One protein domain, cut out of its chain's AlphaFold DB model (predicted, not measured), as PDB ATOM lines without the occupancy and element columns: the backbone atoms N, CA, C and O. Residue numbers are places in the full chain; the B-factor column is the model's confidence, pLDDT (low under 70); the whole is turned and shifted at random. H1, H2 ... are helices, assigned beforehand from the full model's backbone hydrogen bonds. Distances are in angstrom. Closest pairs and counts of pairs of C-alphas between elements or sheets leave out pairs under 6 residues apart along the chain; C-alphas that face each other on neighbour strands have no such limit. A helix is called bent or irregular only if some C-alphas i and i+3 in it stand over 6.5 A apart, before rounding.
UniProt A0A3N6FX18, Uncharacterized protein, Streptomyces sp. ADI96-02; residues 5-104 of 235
ATOM      1  N   TYR A   5      25.892  -1.579 -46.447       95.56
ATOM      2  CA  TYR A   5      24.507  -1.228 -46.748       95.56
ATOM      3  C   TYR A   5      24.174  -1.508 -48.216       95.56
ATOM      4  O   TYR A   5      23.147  -2.122 -48.513       95.56
ATOM      5  N   LEU A   6      25.069  -1.135 -49.137       95.56
ATOM      6  CA  LEU A   6      24.903  -1.462 -50.557       95.56
ATOM      7  C   LEU A   6      24.933  -2.974 -50.798       95.56
ATOM      8  O   LEU A   6      24.129  -3.479 -51.579       95.56
ATOM      9  N   LEU A   7      25.814  -3.704 -50.104       95.62
ATOM     10  CA  LEU A   7      25.852  -5.164 -50.186       95.62
ATOM     11  C   LEU A   7      24.541  -5.791 -49.693       95.62
ATOM     12  O   LEU A   7      23.998  -6.668 -50.362       95.62
ATOM     13  N   HIS A   8      24.014  -5.326 -48.557       97.06
ATOM     14  CA  HIS A   8      22.734  -5.786 -48.010       97.06
ATOM     15  C   HIS A   8      21.591  -5.604 -49.012       97.06
ATOM     16  O   HIS A   8      20.899  -6.571 -49.343       97.06
ATOM     17  N   ALA A   9      21.457  -4.392 -49.560       97.19
ATOM     18  CA  ALA A   9      20.433  -4.073 -50.546       97.19
ATOM     19  C   ALA A   9      20.572  -4.923 -51.820       97.19
ATOM     20  O   ALA A   9      19.582  -5.488 -52.284       97.19
ATOM     21  N   ALA A  10      21.792  -5.080 -52.345       96.81
ATOM     22  CA  ALA A  10      22.048  -5.856 -53.558       96.81
ATOM     23  C   ALA A  10      21.727  -7.351 -53.381       96.81
ATOM     24  O   ALA A  10      21.128  -7.970 -54.263       96.81
ATOM     25  N   VAL A  11      22.088  -7.943 -52.236       96.06
ATOM     26  CA  VAL A  11      21.786  -9.353 -51.941       96.06
ATOM     27  C   VAL A  11      20.274  -9.562 -51.804       96.06
ATOM     28  O   VAL A  11      19.751 -10.527 -52.369       96.06
ATOM     29  N   LEU A  12      19.560  -8.662 -51.115       96.12
ATOM     30  CA  LEU A  12      18.099  -8.739 -50.995       96.12
ATOM     31  C   LEU A  12      17.393  -8.574 -52.341       96.12
ATOM     32  O   LEU A  12      16.566  -9.417 -52.688       96.12
ATOM     33  N   GLU A  13      17.751  -7.549 -53.118       96.69
ATOM     34  CA  GLU A  13      17.194  -7.323 -54.456       96.69
ATOM     35  C   GLU A  13      17.370  -8.571 -55.328       96.69
ATOM     36  O   GLU A  13      16.438  -9.021 -56.006       96.69
ATOM     37  N   ARG A  14      18.558  -9.184 -55.265       95.94
ATOM     38  CA  ARG A  14      18.847 -10.391 -56.030       95.94
ATOM     39  C   ARG A  14      18.017 -11.586 -55.574       95.94
ATOM     40  O   ARG A  14      17.599 -12.376 -56.423       95.94
ATOM     41  N   TRP A  15      17.785 -11.741 -54.274       95.94
ATOM     42  CA  TRP A  15      16.975 -12.842 -53.750       95.94
ATOM     43  C   TRP A  15      15.497 -12.653 -54.099       95.94
ATOM     44  O   TRP A  15      14.850 -13.593 -54.561       95.94
ATOM     45  N   ASP A  16      14.971 -11.436 -53.977       94.81
ATOM     46  CA  ASP A  16      13.575 -11.132 -54.304       94.81
ATOM     47  C   ASP A  16      13.260 -11.292 -55.800       94.81
ATOM     48  O   ASP A  16      12.122 -11.603 -56.166       94.81
ATOM     49  N   ALA A  17      14.266 -11.182 -56.675       94.75
ATOM     50  CA  ALA A  17      14.123 -11.482 -58.098       94.75
ATOM     51  C   ALA A  17      13.799 -12.963 -58.391       94.75
ATOM     52  O   ALA A  17      13.334 -13.276 -59.493       94.75
ATOM     53  N   VAL A  18      14.020 -13.875 -57.434       91.19
ATOM     54  CA  VAL A  18      13.714 -15.306 -57.577       91.19
ATOM     55  C   VAL A  18      12.831 -15.776 -56.415       91.19
ATOM     56  O   VAL A  18      13.327 -16.314 -55.419       91.19
ATOM     57  N   PRO A  19      11.502 -15.589 -56.519       84.75
ATOM     58  CA  PRO A  19      10.576 -15.974 -55.461       84.75
ATOM     59  C   PRO A  19      10.602 -17.488 -55.211       84.75
ATOM     60  O   PRO A  19      10.925 -18.273 -56.099       84.75
ATOM     61  N   ASP A  20      10.242 -17.885 -53.989       87.88
ATOM     62  CA  ASP A  20      10.181 -19.280 -53.515       87.88
ATOM     63  C   ASP A  20      11.527 -20.032 -53.472       87.88
ATOM     64  O   ASP A  20      11.567 -21.247 -53.265       87.88
ATOM     65  N   THR A  21      12.640 -19.311 -53.609       89.12
ATOM     66  CA  THR A  21      13.996 -19.861 -53.514       89.12
ATOM     67  C   THR A  21      14.433 -19.937 -52.053       89.12
ATOM     68  O   THR A  21      14.422 -18.928 -51.341       89.12
ATOM     69  N   ASN A  22      14.834 -21.124 -51.595       90.38
ATOM     70  CA  ASN A  22      15.488 -21.284 -50.293       90.38
ATOM     71  C   ASN A  22      16.931 -20.737 -50.339       90.38
ATOM     72  O   ASN A  22      17.454 -20.408 -51.403       90.38
ATOM     73  N   TRP A  23      17.591 -20.646 -49.185       91.12
ATOM     74  CA  TRP A  23      18.954 -20.110 -49.094       91.12
ATOM     75  C   TRP A  23      19.975 -20.901 -49.932       91.12
ATOM     76  O   TRP A  23      20.921 -20.316 -50.455       91.12
ATOM     77  N   TRP A  24      19.789 -22.218 -50.081       91.50
ATOM     78  CA  TRP A  24      20.709 -23.086 -50.818       91.50
ATOM     79  C   TRP A  24      20.631 -22.821 -52.319       91.50
ATOM     80  O   TRP A  24      21.644 -22.629 -52.984       91.50
ATOM     81  N   ASP A  25      19.423 -22.761 -52.862       93.88
ATOM     82  CA  ASP A  25      19.223 -22.439 -54.270       93.88
ATOM     83  C   ASP A  25      19.677 -20.993 -54.564       93.88
ATOM     84  O   ASP A  25      20.260 -20.719 -55.618       93.88
ATOM     85  N   PHE A  26      19.495 -20.079 -53.603       94.88
ATOM     86  CA  PHE A  26      19.994 -18.708 -53.690       94.88
ATOM     87  C   PHE A  26      21.531 -18.645 -53.717       94.88
ATOM     88  O   PHE A  26      22.093 -17.934 -54.553       94.88
ATOM     89  N   SER A  27      22.227 -19.428 -52.884       94.06
ATOM     90  CA  SER A  27      23.697 -19.455 -52.860       94.06
ATOM     91  C   SER A  27      24.293 -19.946 -54.185       94.06
ATOM     92  O   SER A  27      25.261 -19.372 -54.687       94.06
ATOM     93  N   GLN A  28      23.661 -20.941 -54.817       94.19
ATOM     94  CA  GLN A  28      24.049 -21.406 -56.153       94.19
ATOM     95  C   GLN A  28      23.824 -20.328 -57.221       94.19
ATOM     96  O   GLN A  28      24.623 -20.190 -58.149       94.19
ATOM     97  N   MET A  29      22.755 -19.537 -57.095       94.94
ATOM     98  CA  MET A  29      22.508 -18.423 -58.005       94.94
ATOM     99  C   MET A  29      23.549 -17.311 -57.845       94.94
ATOM    100  O   MET A  29      24.002 -16.786 -58.869       94.94
ATOM    101  N   LEU A  30      23.940 -16.960 -56.613       95.00
ATOM    102  CA  LEU A  30      24.950 -15.925 -56.360       95.00
ATOM    103  C   LEU A  30      26.232 -16.192 -57.156       95.00
ATOM    104  O   LEU A  30      26.743 -15.278 -57.801       95.00
ATOM    105  N   ALA A  31      26.666 -17.456 -57.233       94.38
ATOM    106  CA  ALA A  31      27.856 -17.878 -57.982       94.38
ATOM    107  C   ALA A  31      27.786 -17.618 -59.503       94.38
ATOM    108  O   ALA A  31      28.793 -17.665 -60.205       94.38
ATOM    109  N   THR A  32      26.595 -17.355 -60.041       95.31
ATOM    110  CA  THR A  32      26.376 -17.037 -61.465       95.31
ATOM    111  C   THR A  32      25.956 -15.587 -61.701       95.31
ATOM    112  O   THR A  32      25.639 -15.209 -62.830       95.31
ATOM    113  N   SER A  33      25.921 -14.781 -60.641       94.81
ATOM    114  CA  SER A  33      25.511 -13.380 -60.675       94.81
ATOM    115  C   SER A  33      26.709 -12.429 -60.681       94.81
ATOM    116  O   SER A  33      27.865 -12.838 -60.595       94.81
ATOM    117  N   ASP A  34      26.413 -11.140 -60.764       95.56
ATOM    118  CA  ASP A  34      27.337 -10.041 -60.488       95.56
ATOM    119  C   ASP A  34      27.856 -10.027 -59.039       95.56
ATOM    120  O   ASP A  34      28.905  -9.450 -58.775       95.56
ATOM    121  N   LEU A  35      27.195 -10.742 -58.122       95.50
ATOM    122  CA  LEU A  35      27.632 -10.957 -56.741       95.50
ATOM    123  C   LEU A  35      28.464 -12.243 -56.553       95.50
ATOM    124  O   LEU A  35      28.576 -12.745 -55.435       95.50
ATOM    125  N   ASN A  36      29.050 -12.802 -57.621       96.25
ATOM    126  CA  ASN A  36      29.832 -14.046 -57.553       96.25
ATOM    127  C   ASN A  36      30.988 -13.983 -56.537       96.25
ATOM    128  O   ASN A  36      31.241 -14.963 -55.840       96.25
ATOM    129  N   ASP A  37      31.632 -12.825 -56.382       94.88
ATOM    130  CA  ASP A  37      32.717 -12.646 -55.406       94.88
ATOM    131  C   ASP A  37      32.244 -12.874 -53.956       94.88
ATOM    132  O   ASP A  37      33.022 -13.292 -53.099       94.88
ATOM    133  N   TYR A  38      30.946 -12.692 -53.689       95.25
ATOM    134  CA  TYR A  38      30.320 -12.937 -52.387       95.25
ATOM    135  C   TYR A  38      29.763 -14.356 -52.238       95.25
ATOM    136  O   TYR A  38      29.451 -14.770 -51.123       95.25
ATOM    137  N   ALA A  39      29.655 -15.130 -53.322       95.75
ATOM    138  CA  ALA A  39      29.059 -16.465 -53.287       95.75
ATOM    139  C   ALA A  39      29.849 -17.431 -52.391       95.75
ATOM    140  O   ALA A  39      29.255 -18.222 -51.659       95.75
ATOM    141  N   TYR A  40      31.182 -17.330 -52.404       95.69
ATOM    142  CA  TYR A  40      32.047 -18.115 -51.521       95.69
ATOM    143  C   TYR A  40      31.800 -17.786 -50.042       95.69
ATOM    144  O   TYR A  40      31.610 -18.693 -49.231       95.69
ATOM    145  N   TYR A  41      31.735 -16.496 -49.703       96.31
ATOM    146  CA  TYR A  41      31.457 -16.035 -48.343       96.31
ATOM    147  C   TYR A  41      30.064 -16.446 -47.876       96.31
ATOM    148  O   TYR A  41      29.907 -16.900 -46.749       96.31
ATOM    149  N   PHE A  42      29.060 -16.339 -48.748       96.56
ATOM    150  CA  PHE A  42      27.698 -16.744 -48.424       96.56
ATOM    151  C   PHE A  42      27.611 -18.253 -48.164       96.56
ATOM    152  O   PHE A  42      26.978 -18.678 -47.200       96.56
ATOM    153  N   ALA A  43      28.295 -19.071 -48.972       95.44
ATOM    154  CA  ALA A  43      28.364 -20.513 -48.750       95.44
ATOM    155  C   ALA A  43      29.022 -20.852 -47.399       95.44
ATOM    156  O   ALA A  43      28.436 -21.606 -46.623       95.44
ATOM    157  N   ALA A  44      30.174 -20.246 -47.091       96.50
ATOM    158  CA  ALA A  44      30.868 -20.436 -45.815       96.50
ATOM    159  C   ALA A  44      30.002 -20.008 -44.616       96.50
ATOM    160  O   ALA A  44      29.843 -20.768 -43.663       96.50
ATOM    161  N   PHE A  45      29.354 -18.843 -44.708       97.25
ATOM    162  CA  PHE A  45      28.402 -18.364 -43.709       97.25
ATOM    163  C   PHE A  45      27.293 -19.387 -43.439       97.25
ATOM    164  O   PHE A  45      27.015 -19.721 -42.287       97.25
ATOM    165  N   THR A  46      26.675 -19.927 -44.493       95.25
ATOM    166  CA  THR A  46      25.604 -20.919 -44.333       95.25
ATOM    167  C   THR A  46      26.107 -22.264 -43.812       95.25
ATOM    168  O   THR A  46      25.349 -22.968 -43.153       95.25
ATOM    169  N   GLU A  47      27.364 -22.636 -44.056       95.56
ATOM    170  CA  GLU A  47      27.966 -23.838 -43.467       95.56
ATOM    171  C   GLU A  47      28.156 -23.684 -41.947       95.56
ATOM    172  O   GLU A  47      27.882 -24.620 -41.195       95.56
ATOM    173  N   GLU A  48      28.545 -22.492 -41.484       96.38
ATOM    174  CA  GLU A  48      28.685 -22.178 -40.056       96.38
ATOM    175  C   GLU A  48      27.324 -22.021 -39.351       96.38
ATOM    176  O   GLU A  48      27.125 -22.522 -38.239       96.38
ATOM    177  N   ARG A  49      26.360 -21.360 -40.000       95.25
ATOM    178  CA  ARG A  49      25.024 -21.063 -39.457       95.25
ATOM    179  C   ARG A  49      23.991 -22.121 -39.835       95.25
ATOM    180  O   ARG A  49      23.012 -21.865 -40.536       95.25
ATOM    181  N   THR A  50      24.199 -23.333 -39.328       94.94
ATOM    182  CA  THR A  50      23.269 -24.464 -39.534       94.94
ATOM    183  C   THR A  50      21.867 -24.225 -38.962       94.94
ATOM    184  O   THR A  50      20.900 -24.821 -39.433       94.94
ATOM    185  N   ASP A  51      21.728 -23.316 -37.995       93.25
ATOM    186  CA  ASP A  51      20.444 -22.865 -37.451       93.25
ATOM    187  C   ASP A  51      19.570 -22.160 -38.496       93.25
ATOM    188  O   ASP A  51      18.346 -22.198 -38.397       93.25
ATOM    189  N   LEU A  52      20.185 -21.567 -39.522       91.12
ATOM    190  CA  LEU A  52      19.474 -20.907 -40.610       91.12
ATOM    191  C   LEU A  52      18.997 -21.894 -41.678       91.12
ATOM    192  O   LEU A  52      18.340 -21.466 -42.619       91.12
ATOM    193  N   HIS A  53      19.295 -23.196 -41.588       91.44
ATOM    194  CA  HIS A  53      18.906 -24.147 -42.640       91.44
ATOM    195  C   HIS A  53      17.408 -24.444 -42.673       91.44
ATOM    196  O   HIS A  53      16.893 -24.861 -43.713       91.44
ATOM    197  N   GLU A  54      16.714 -24.205 -41.563       91.19
ATOM    198  CA  GLU A  54      15.277 -24.406 -41.422       91.19
ATOM    199  C   GLU A  54      14.579 -23.067 -41.158       91.19
ATOM    200  O   GLU A  54      15.036 -22.251 -40.362       91.19
ATOM    201  N   LEU A  55      13.453 -22.836 -41.838       90.38
ATOM    202  CA  LEU A  55      12.613 -21.661 -41.611       90.38
ATOM    203  C   LEU A  55      11.997 -21.750 -40.202       90.38
ATOM    204  O   LEU A  55      11.248 -22.699 -39.955       90.38
ATOM    205  N   PRO A  56      12.241 -20.786 -39.293       92.00
ATOM    206  CA  PRO A  56      11.663 -20.842 -37.957       92.00
ATOM    207  C   PRO A  56      10.132 -20.772 -38.004       92.00
ATOM    208  O   PRO A  56       9.556 -19.945 -38.721       92.00
ATOM    209  N   ASP A  57       9.466 -21.617 -37.212       94.94
ATOM    210  CA  ASP A  57       8.003 -21.699 -37.159       94.94
ATOM    211  C   ASP A  57       7.357 -20.321 -36.939       94.94
ATOM    212  O   ASP A  57       7.646 -19.615 -35.974       94.94
ATOM    213  N   GLY A  58       6.432 -19.954 -37.829       95.44
ATOM    214  CA  GLY A  58       5.703 -18.685 -37.757       95.44
ATOM    215  C   GLY A  58       6.415 -17.484 -38.382       95.44
ATOM    216  O   GLY A  58       5.819 -16.411 -38.408       95.44
ATOM    217  N   THR A  59       7.623 -17.659 -38.925       95.44
ATOM    218  CA  THR A  59       8.336 -16.617 -39.681       95.44
ATOM    219  C   THR A  59       7.880 -16.634 -41.134       95.44
ATOM    220  O   THR A  59       7.801 -17.697 -41.759       95.44
ATOM    221  N   SER A  60       7.555 -15.470 -41.694       95.06
ATOM    222  CA  SER A  60       7.269 -15.379 -43.127       95.06
ATOM    223  C   SER A  60       8.544 -15.575 -43.958       95.06
ATOM    224  O   SER A  60       9.658 -15.356 -43.488       95.06
ATOM    225  N   ALA A  61       8.396 -15.970 -45.225       91.75
ATOM    226  CA  ALA A  61       9.547 -16.127 -46.117       91.75
ATOM    227  C   ALA A  61      10.326 -14.810 -46.308       91.75
ATOM    228  O   ALA A  61      11.541 -14.843 -46.455       91.75
ATOM    229  N   GLU A  62       9.637 -13.667 -46.293       94.31
ATOM    230  CA  GLU A  62      10.250 -12.337 -46.402       94.31
ATOM    231  C   GLU A  62      11.077 -11.992 -45.159       94.31
ATOM    232  O   GLU A  62      12.253 -11.654 -45.284       94.31
ATOM    233  N   GLU A  63      10.503 -12.154 -43.961       95.31
ATOM    234  CA  GLU A  63      11.219 -11.935 -42.695       95.31
ATOM    235  C   GLU A  63      12.445 -12.844 -42.580       95.31
ATOM    236  O   GLU A  63      13.510 -12.408 -42.153       95.31
ATOM    237  N   TYR A  64      12.322 -14.099 -43.017       94.81
ATOM    238  CA  TYR A  64      13.437 -15.036 -43.024       94.81
ATOM    239  C   TYR A  64      14.544 -14.630 -44.001       94.81
ATOM    240  O   TYR A  64      15.715 -14.694 -43.636       94.81
ATOM    241  N   ARG A  65      14.211 -14.154 -45.209       94.88
ATOM    242  CA  ARG A  65      15.224 -13.623 -46.138       94.88
ATOM    243  C   ARG A  65      15.955 -12.427 -45.540       94.88
ATOM    244  O   ARG A  65      17.182 -12.399 -45.570       94.88
ATOM    245  N   GLN A  66      15.223 -11.476 -44.960       95.81
ATOM    246  CA  GLN A  66      15.832 -10.316 -44.304       95.81
ATOM    247  C   GLN A  66      16.759 -10.727 -43.159       95.81
ATOM    248  O   GLN A  66      17.863 -10.192 -43.063       95.81
ATOM    249  N   LEU A  67      16.346 -11.700 -42.341       95.62
ATOM    250  CA  LEU A  67      17.172 -12.254 -41.269       95.62
ATOM    251  C   LEU A  67      18.471 -12.853 -41.824       95.62
ATOM    252  O   LEU A  67      19.551 -12.457 -41.404       95.62
ATOM    253  N   VAL A  68      18.374 -13.754 -42.808       95.94
ATOM    254  CA  VAL A  68      19.548 -14.428 -43.385       95.94
ATOM    255  C   VAL A  68      20.516 -13.424 -44.013       95.94
ATOM    256  O   VAL A  68      21.721 -13.541 -43.808       95.94
ATOM    257  N   VAL A  69      20.019 -12.433 -44.762       96.81
ATOM    258  CA  VAL A  69      20.890 -11.437 -45.408       96.81
ATOM    259  C   VAL A  69      21.525 -10.493 -44.389       96.81
ATOM    260  O   VAL A  69      22.698 -10.157 -44.530       96.81
ATOM    261  N   THR A  70      20.793 -10.095 -43.349       97.31
ATOM    262  CA  THR A  70      21.340  -9.240 -42.284       97.31
ATOM    263  C   THR A  70      22.450  -9.967 -41.529       97.31
ATOM    264  O   THR A  70      23.569  -9.458 -41.464       97.31
ATOM    265  N   ASP A  71      22.188 -11.195 -41.076       97.31
ATOM    266  CA  ASP A  71      23.179 -12.028 -40.391       97.31
ATOM    267  C   ASP A  71      24.404 -12.307 -41.281       97.31
ATOM    268  O   ASP A  71      25.538 -12.305 -40.798       97.31
ATOM    269  N   PHE A  72      24.195 -12.516 -42.587       97.50
ATOM    270  CA  PHE A  72      25.281 -12.695 -43.551       97.50
ATOM    271  C   PHE A  72      26.170 -11.451 -43.653       97.50
ATOM    272  O   PHE A  72      27.392 -11.575 -43.608       97.50
ATOM    273  N   VAL A  73      25.583 -10.260 -43.793       97.50
ATOM    274  CA  VAL A  73      26.343  -9.010 -43.951       97.50
ATOM    275  C   VAL A  73      27.122  -8.673 -42.681       97.50
ATOM    276  O   VAL A  73      28.279  -8.261 -42.774       97.50
ATOM    277  N   GLU A  74      26.533  -8.894 -41.503       96.81
ATOM    278  CA  GLU A  74      27.231  -8.731 -40.222       96.81
ATOM    279  C   GLU A  74      28.415  -9.699 -40.096       96.81
ATOM    280  O   GLU A  74      29.533  -9.280 -39.781       96.81
ATOM    281  N   TRP A  75      28.199 -10.981 -40.407       97.69
ATOM    282  CA  TRP A  75      29.263 -11.986 -40.413       97.69
ATOM    283  C   TRP A  75      30.363 -11.643 -41.426       97.69
ATOM    284  O   TRP A  75      31.548 -11.717 -41.104       97.69
ATOM    285  N   PHE A  76      29.995 -11.206 -42.632       96.69
ATOM    286  CA  PHE A  76      30.939 -10.823 -43.678       96.69
ATOM    287  C   PHE A  76      31.801  -9.629 -43.252       96.69
ATOM    288  O   PHE A  76      33.024  -9.675 -43.394       96.69
ATOM    289  N   ALA A  77      31.190  -8.590 -42.679       96.12
ATOM    290  CA  ALA A  77      31.913  -7.427 -42.171       96.12
ATOM    291  C   ALA A  77      32.929  -7.821 -41.086       96.12
ATOM    292  O   ALA A  77      34.062  -7.336 -41.094       96.12
ATOM    293  N   TYR A  78      32.551  -8.745 -40.199       96.12
ATOM    294  CA  TYR A  78      33.457  -9.290 -39.191       96.12
ATOM    295  C   TYR A  78      34.646 -10.040 -39.815       96.12
ATOM    296  O   TYR A  78      35.786  -9.812 -39.412       96.12
ATOM    297  N   GLN A  79      34.411 -10.885 -40.826       95.56
ATOM    298  CA  GLN A  79      35.480 -11.619 -41.520       95.56
ATOM    299  C   GLN A  79      36.457 -10.684 -42.244       95.56
ATOM    300  O   GLN A  79      37.670 -10.880 -42.166       95.56
ATOM    301  N   VAL A  80      35.948  -9.644 -42.916       94.31
ATOM    302  CA  VAL A  80      36.792  -8.645 -43.591       94.31
ATOM    303  C   VAL A  80      37.646  -7.885 -42.577       94.31
ATOM    304  O   VAL A  80      38.856  -7.786 -42.766       94.31
ATOM    305  N   ALA A  81      37.057  -7.427 -41.470       93.81
ATOM    306  CA  ALA A  81      37.802  -6.733 -40.420       93.81
ATOM    307  C   ALA A  81      38.881  -7.627 -39.779       93.81
ATOM    308  O   ALA A  81      39.987  -7.164 -39.497       93.81
ATOM    309  N   ALA A  82      38.587  -8.916 -39.577       94.62
ATOM    310  CA  ALA A  82      39.558  -9.877 -39.059       94.62
ATOM    311  C   ALA A  82      40.736 -10.088 -40.027       94.62
ATOM    312  O   ALA A  82      41.884 -10.156 -39.586       94.62
ATOM    313  N   LEU A  83      40.464 -10.152 -41.335       93.69
ATOM    314  CA  LEU A  83      41.501 -10.275 -42.358       93.69
ATOM    315  C   LEU A  83      42.381  -9.020 -42.422       93.69
ATOM    316  O   LEU A  83      43.602  -9.136 -42.374       93.69
ATOM    317  N   GLU A  84      41.771  -7.832 -42.455       93.88
ATOM    318  CA  GLU A  84      42.496  -6.552 -42.452       93.88
ATOM    319  C   GLU A  84      43.384  -6.413 -41.203       93.88
ATOM    320  O   GLU A  84      44.534  -5.979 -41.296       93.88
ATOM    321  N   SER A  85      42.891  -6.845 -40.036       94.62
ATOM    322  CA  SER A  85      43.681  -6.869 -38.800       94.62
ATOM    323  C   SER A  85      44.877  -7.821 -38.898       94.62
ATOM    324  O   SER A  85      45.980  -7.454 -38.494       94.62
ATOM    325  N   ALA A  86      44.689  -9.025 -39.442       94.81
ATOM    326  CA  ALA A  86      45.770  -9.999 -39.597       94.81
ATOM    327  C   ALA A  86      46.850  -9.513 -40.582       94.81
ATOM    328  O   ALA A  86      48.046  -9.691 -40.337       94.81
ATOM    329  N   GLU A  87      46.450  -8.852 -41.670       94.12
ATOM    330  CA  GLU A  87      47.383  -8.243 -42.623       94.12
ATOM    331  C   GLU A  87      48.162  -7.078 -41.999       94.12
ATOM    332  O   GLU A  87      49.365  -6.948 -42.239       94.12
ATOM    333  N   ALA A  88      47.515  -6.257 -41.169       92.62
ATOM    334  CA  ALA A  88      48.181  -5.173 -40.450       92.62
ATOM    335  C   ALA A  88      49.234  -5.703 -39.459       92.62
ATOM    336  O   ALA A  88      50.355  -5.188 -39.415       92.62
ATOM    337  N   GLU A  89      48.914  -6.765 -38.713       93.75
ATOM    338  CA  GLU A  89      49.867  -7.437 -37.819       93.75
ATOM    339  C   GLU A  89      51.054  -8.029 -38.591       93.75
ATOM    340  O   GLU A  89      52.207  -7.894 -38.166       93.75
ATOM    341  N   GLN A  90      50.802  -8.635 -39.756       91.19
ATOM    342  CA  GLN A  90      51.862  -9.167 -40.612       91.19
ATOM    343  C   GLN A  90      52.779  -8.058 -41.144       91.19
ATOM    344  O   GLN A  90      54.002  -8.189 -41.079       91.19
ATOM    345  N   GLN A  91      52.215  -6.945 -41.619       90.38
ATOM    346  CA  GLN A  91      53.000  -5.801 -42.093       90.38
ATOM    347  C   GLN A  91      53.849  -5.188 -40.975       90.38
ATOM    348  O   GLN A  91      54.998  -4.803 -41.211       90.38
ATOM    349  N   GLN A  92      53.320  -5.136 -39.750       89.62
ATOM    350  CA  GLN A  92      54.082  -4.691 -38.586       89.62
ATOM    351  C   GLN A  92      55.253  -5.637 -38.285       89.62
ATOM    352  O   GLN A  92      56.358  -5.169 -37.999       89.62
ATOM    353  N   TYR A  93      55.033  -6.951 -38.366       88.88
ATOM    354  CA  TYR A  93      56.080  -7.947 -38.147       88.88
ATOM    355  C   TYR A  93      57.186  -7.867 -39.209       88.88
ATOM    356  O   TYR A  93      58.371  -7.813 -38.869       88.88
ATOM    357  N   ASP A  94      56.811  -7.793 -40.487       86.25
ATOM    358  CA  ASP A  94      57.769  -7.714 -41.590       86.25
ATOM    359  C   ASP A  94      58.554  -6.394 -41.556       86.25
ATOM    360  O   ASP A  94      59.776  -6.404 -41.719       86.25
ATOM    361  N   GLY A  95      57.898  -5.267 -41.249       81.75
ATOM    362  CA  GLY A  95      58.569  -3.978 -41.060       81.75
ATOM    363  C   GLY A  95      59.640  -4.024 -39.963       81.75
ATOM    364  O   GLY A  95      60.772  -3.588 -40.176       81.75
ATOM    365  N   GLN A  96      59.331  -4.646 -38.820       74.75
ATOM    366  CA  GLN A  96      60.299  -4.824 -37.731       74.75
ATOM    367  C   GLN A  96      61.468  -5.743 -38.118       74.75
ATOM    368  O   GLN A  96      62.607  -5.502 -37.705       74.75
ATOM    369  N   ALA A  97      61.224  -6.785 -38.919       73.50
ATOM    370  CA  ALA A  97      62.282  -7.681 -39.379       73.50
ATOM    371  C   ALA A  97      63.321  -6.950 -40.252       73.50
ATOM    372  O   ALA A  97      64.524  -7.174 -40.084       73.50
ATOM    373  N   TYR A  98      62.884  -6.034 -41.125       65.25
ATOM    374  CA  TYR A  98      63.793  -5.234 -41.956       65.25
ATOM    375  C   TYR A  98      64.583  -4.195 -41.147       65.25
ATOM    376  O   TYR A  98      65.798  -4.102 -41.326       65.25
ATOM    377  N   ASP A  99      63.950  -3.497 -40.200       64.06
ATOM    378  CA  ASP A  99      64.645  -2.518 -39.346       64.06
ATOM    379  C   ASP A  99      65.730  -3.170 -38.470       64.06
ATOM    380  O   ASP A  99      66.789  -2.587 -38.214       64.06
ATOM    381  N   THR A 100      65.505  -4.414 -38.039       61.97
ATOM    382  CA  THR A 100      66.491  -5.160 -37.246       61.97
ATOM    383  C   THR A 100      67.657  -5.660 -38.113       61.97
ATOM    384  O   THR A 100      68.807  -5.657 -37.660       61.97
ATOM    385  N   ALA A 101      67.388  -6.058 -39.363       58.72
ATOM    386  CA  ALA A 101      68.407  -6.516 -40.309       58.72
ATOM    387  C   ALA A 101      69.342  -5.380 -40.765       58.72
ATOM    388  O   ALA A 101      70.558  -5.582 -40.843       58.72
ATOM    389  N   ASP A 102      68.817  -4.170 -40.981       56.97
ATOM    390  CA  ASP A 102      69.632  -3.009 -41.366       56.97
ATOM    391  C   ASP A 102      70.516  -2.519 -40.199       56.97
ATOM    392  O   ASP A 102      71.674  -2.132 -40.390       56.97
ATOM    393  N   GLN A 103      70.045  -2.658 -38.951       54.00
ATOM    394  CA  GLN A 103      70.871  -2.393 -37.765       54.00
ATOM    395  C   GLN A 103      71.975  -3.432 -37.530       54.00
ATOM    396  O   GLN A 103      72.971  -3.111 -36.878       54.00
ATOM    397  N   THR A 104      71.854  -4.656 -38.059       55.91
ATOM    398  CA  THR A 104      72.916  -5.670 -37.917       55.91
ATOM    399  C   THR A 104      73.978  -5.598 -39.016       55.91
ATOM    400  O   THR A 104      75.123  -5.955 -38.746       55.91
TER     401      THR A 104
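AT A GLANCE: This is residues 5 to 104 of the 235 residues of an uncharacterized protein of Streptomyces sp. ADI96-02 (UniProt A0A3N6FX18). One very long helix, H5, sticks out like a handle from a small compact head, in which H1, the helical hairpin of H2 and H3, and the short H4 gather round the first part of H5. H1 packs on H5 at a steep slant, H3 crosses it about perpendicularly, and residues 80 to 104 of H5 stick out free. The printed part has 100 residues with five named helices, in the order H1, H2, H3, H4, H5, and no named strand; the class is all helix. The whole is only just loose, close to extended, with a radius of gyration of the C-alphas of 18.9 A and spans of 67 by 28 by 21 A, the free arm making the length.

IN THESE COORDINATES: H1 is residues 5 to 16, 16.6 A from first to last C-alpha, beginning at C-alpha 5 at (24.507, -1.228, -46.748). H2 is residues 23 to 30, 10.3 A long. H3 is residues 36 to 48, 19.3 A long; it is irregular, but only just, with C-alphas 37 and 40 lying 6.7 A apart. H4 is residues 50 to 53, 5.4 A long. H5 is residues 61 to 104, 64.7 A long, from C-alpha 61 at (9.547, -16.127, -46.117) to C-alpha 104 at (72.916, -5.670, -37.917).

HOW THE PARTS SIT: H1 touches H5 at a steep tilt of 40 degrees, opposite ways; their closest C-alphas, those of His 8 and Val 73, are 6.3 A apart, and H5 touches H1 with residues 65 to 73 alone. H2 is close to H1 but not clearly touching, the closest C-alphas being those of Trp 15 and Phe 26, 6.6 A apart. H2 and H3 form a helical hairpin and touch at a shallow tilt of 20 degrees, opposite ways, with the C-alphas of Leu 30 and Ala 39 closest at 5.2 A. H3 touches H5 about perpendicular, at 78 degrees; H3 touches H5 with residues 41 to 45 alone, and H5 touches H3 with residues 72 to 76 alone; the closest C-alphas, those of Phe 45 and Phe 72, are 6.5 A apart. H4 is close to H5 but not clearly touching, with the C-alphas of Leu 52 and Val 68 closest at 7.0 A. H1 and H3 are apart. In H1, H2 and H5 every O i to N i+4 pair is within hydrogen-bond range; in H3 it is 7 of 9, and H4 is too short for such a pair.

THE WHOLE: The two C-alphas farthest apart, those of Gly 58 and Thr 104, are 68.5 A from each other. Without residues 80 to 104, the body of 75 residues spans 32 by 26 by 22 A. The printed part has no cut, and no link is long. The mean pLDDT of the printed part is 91.4; residues 98 to 104 are under 70.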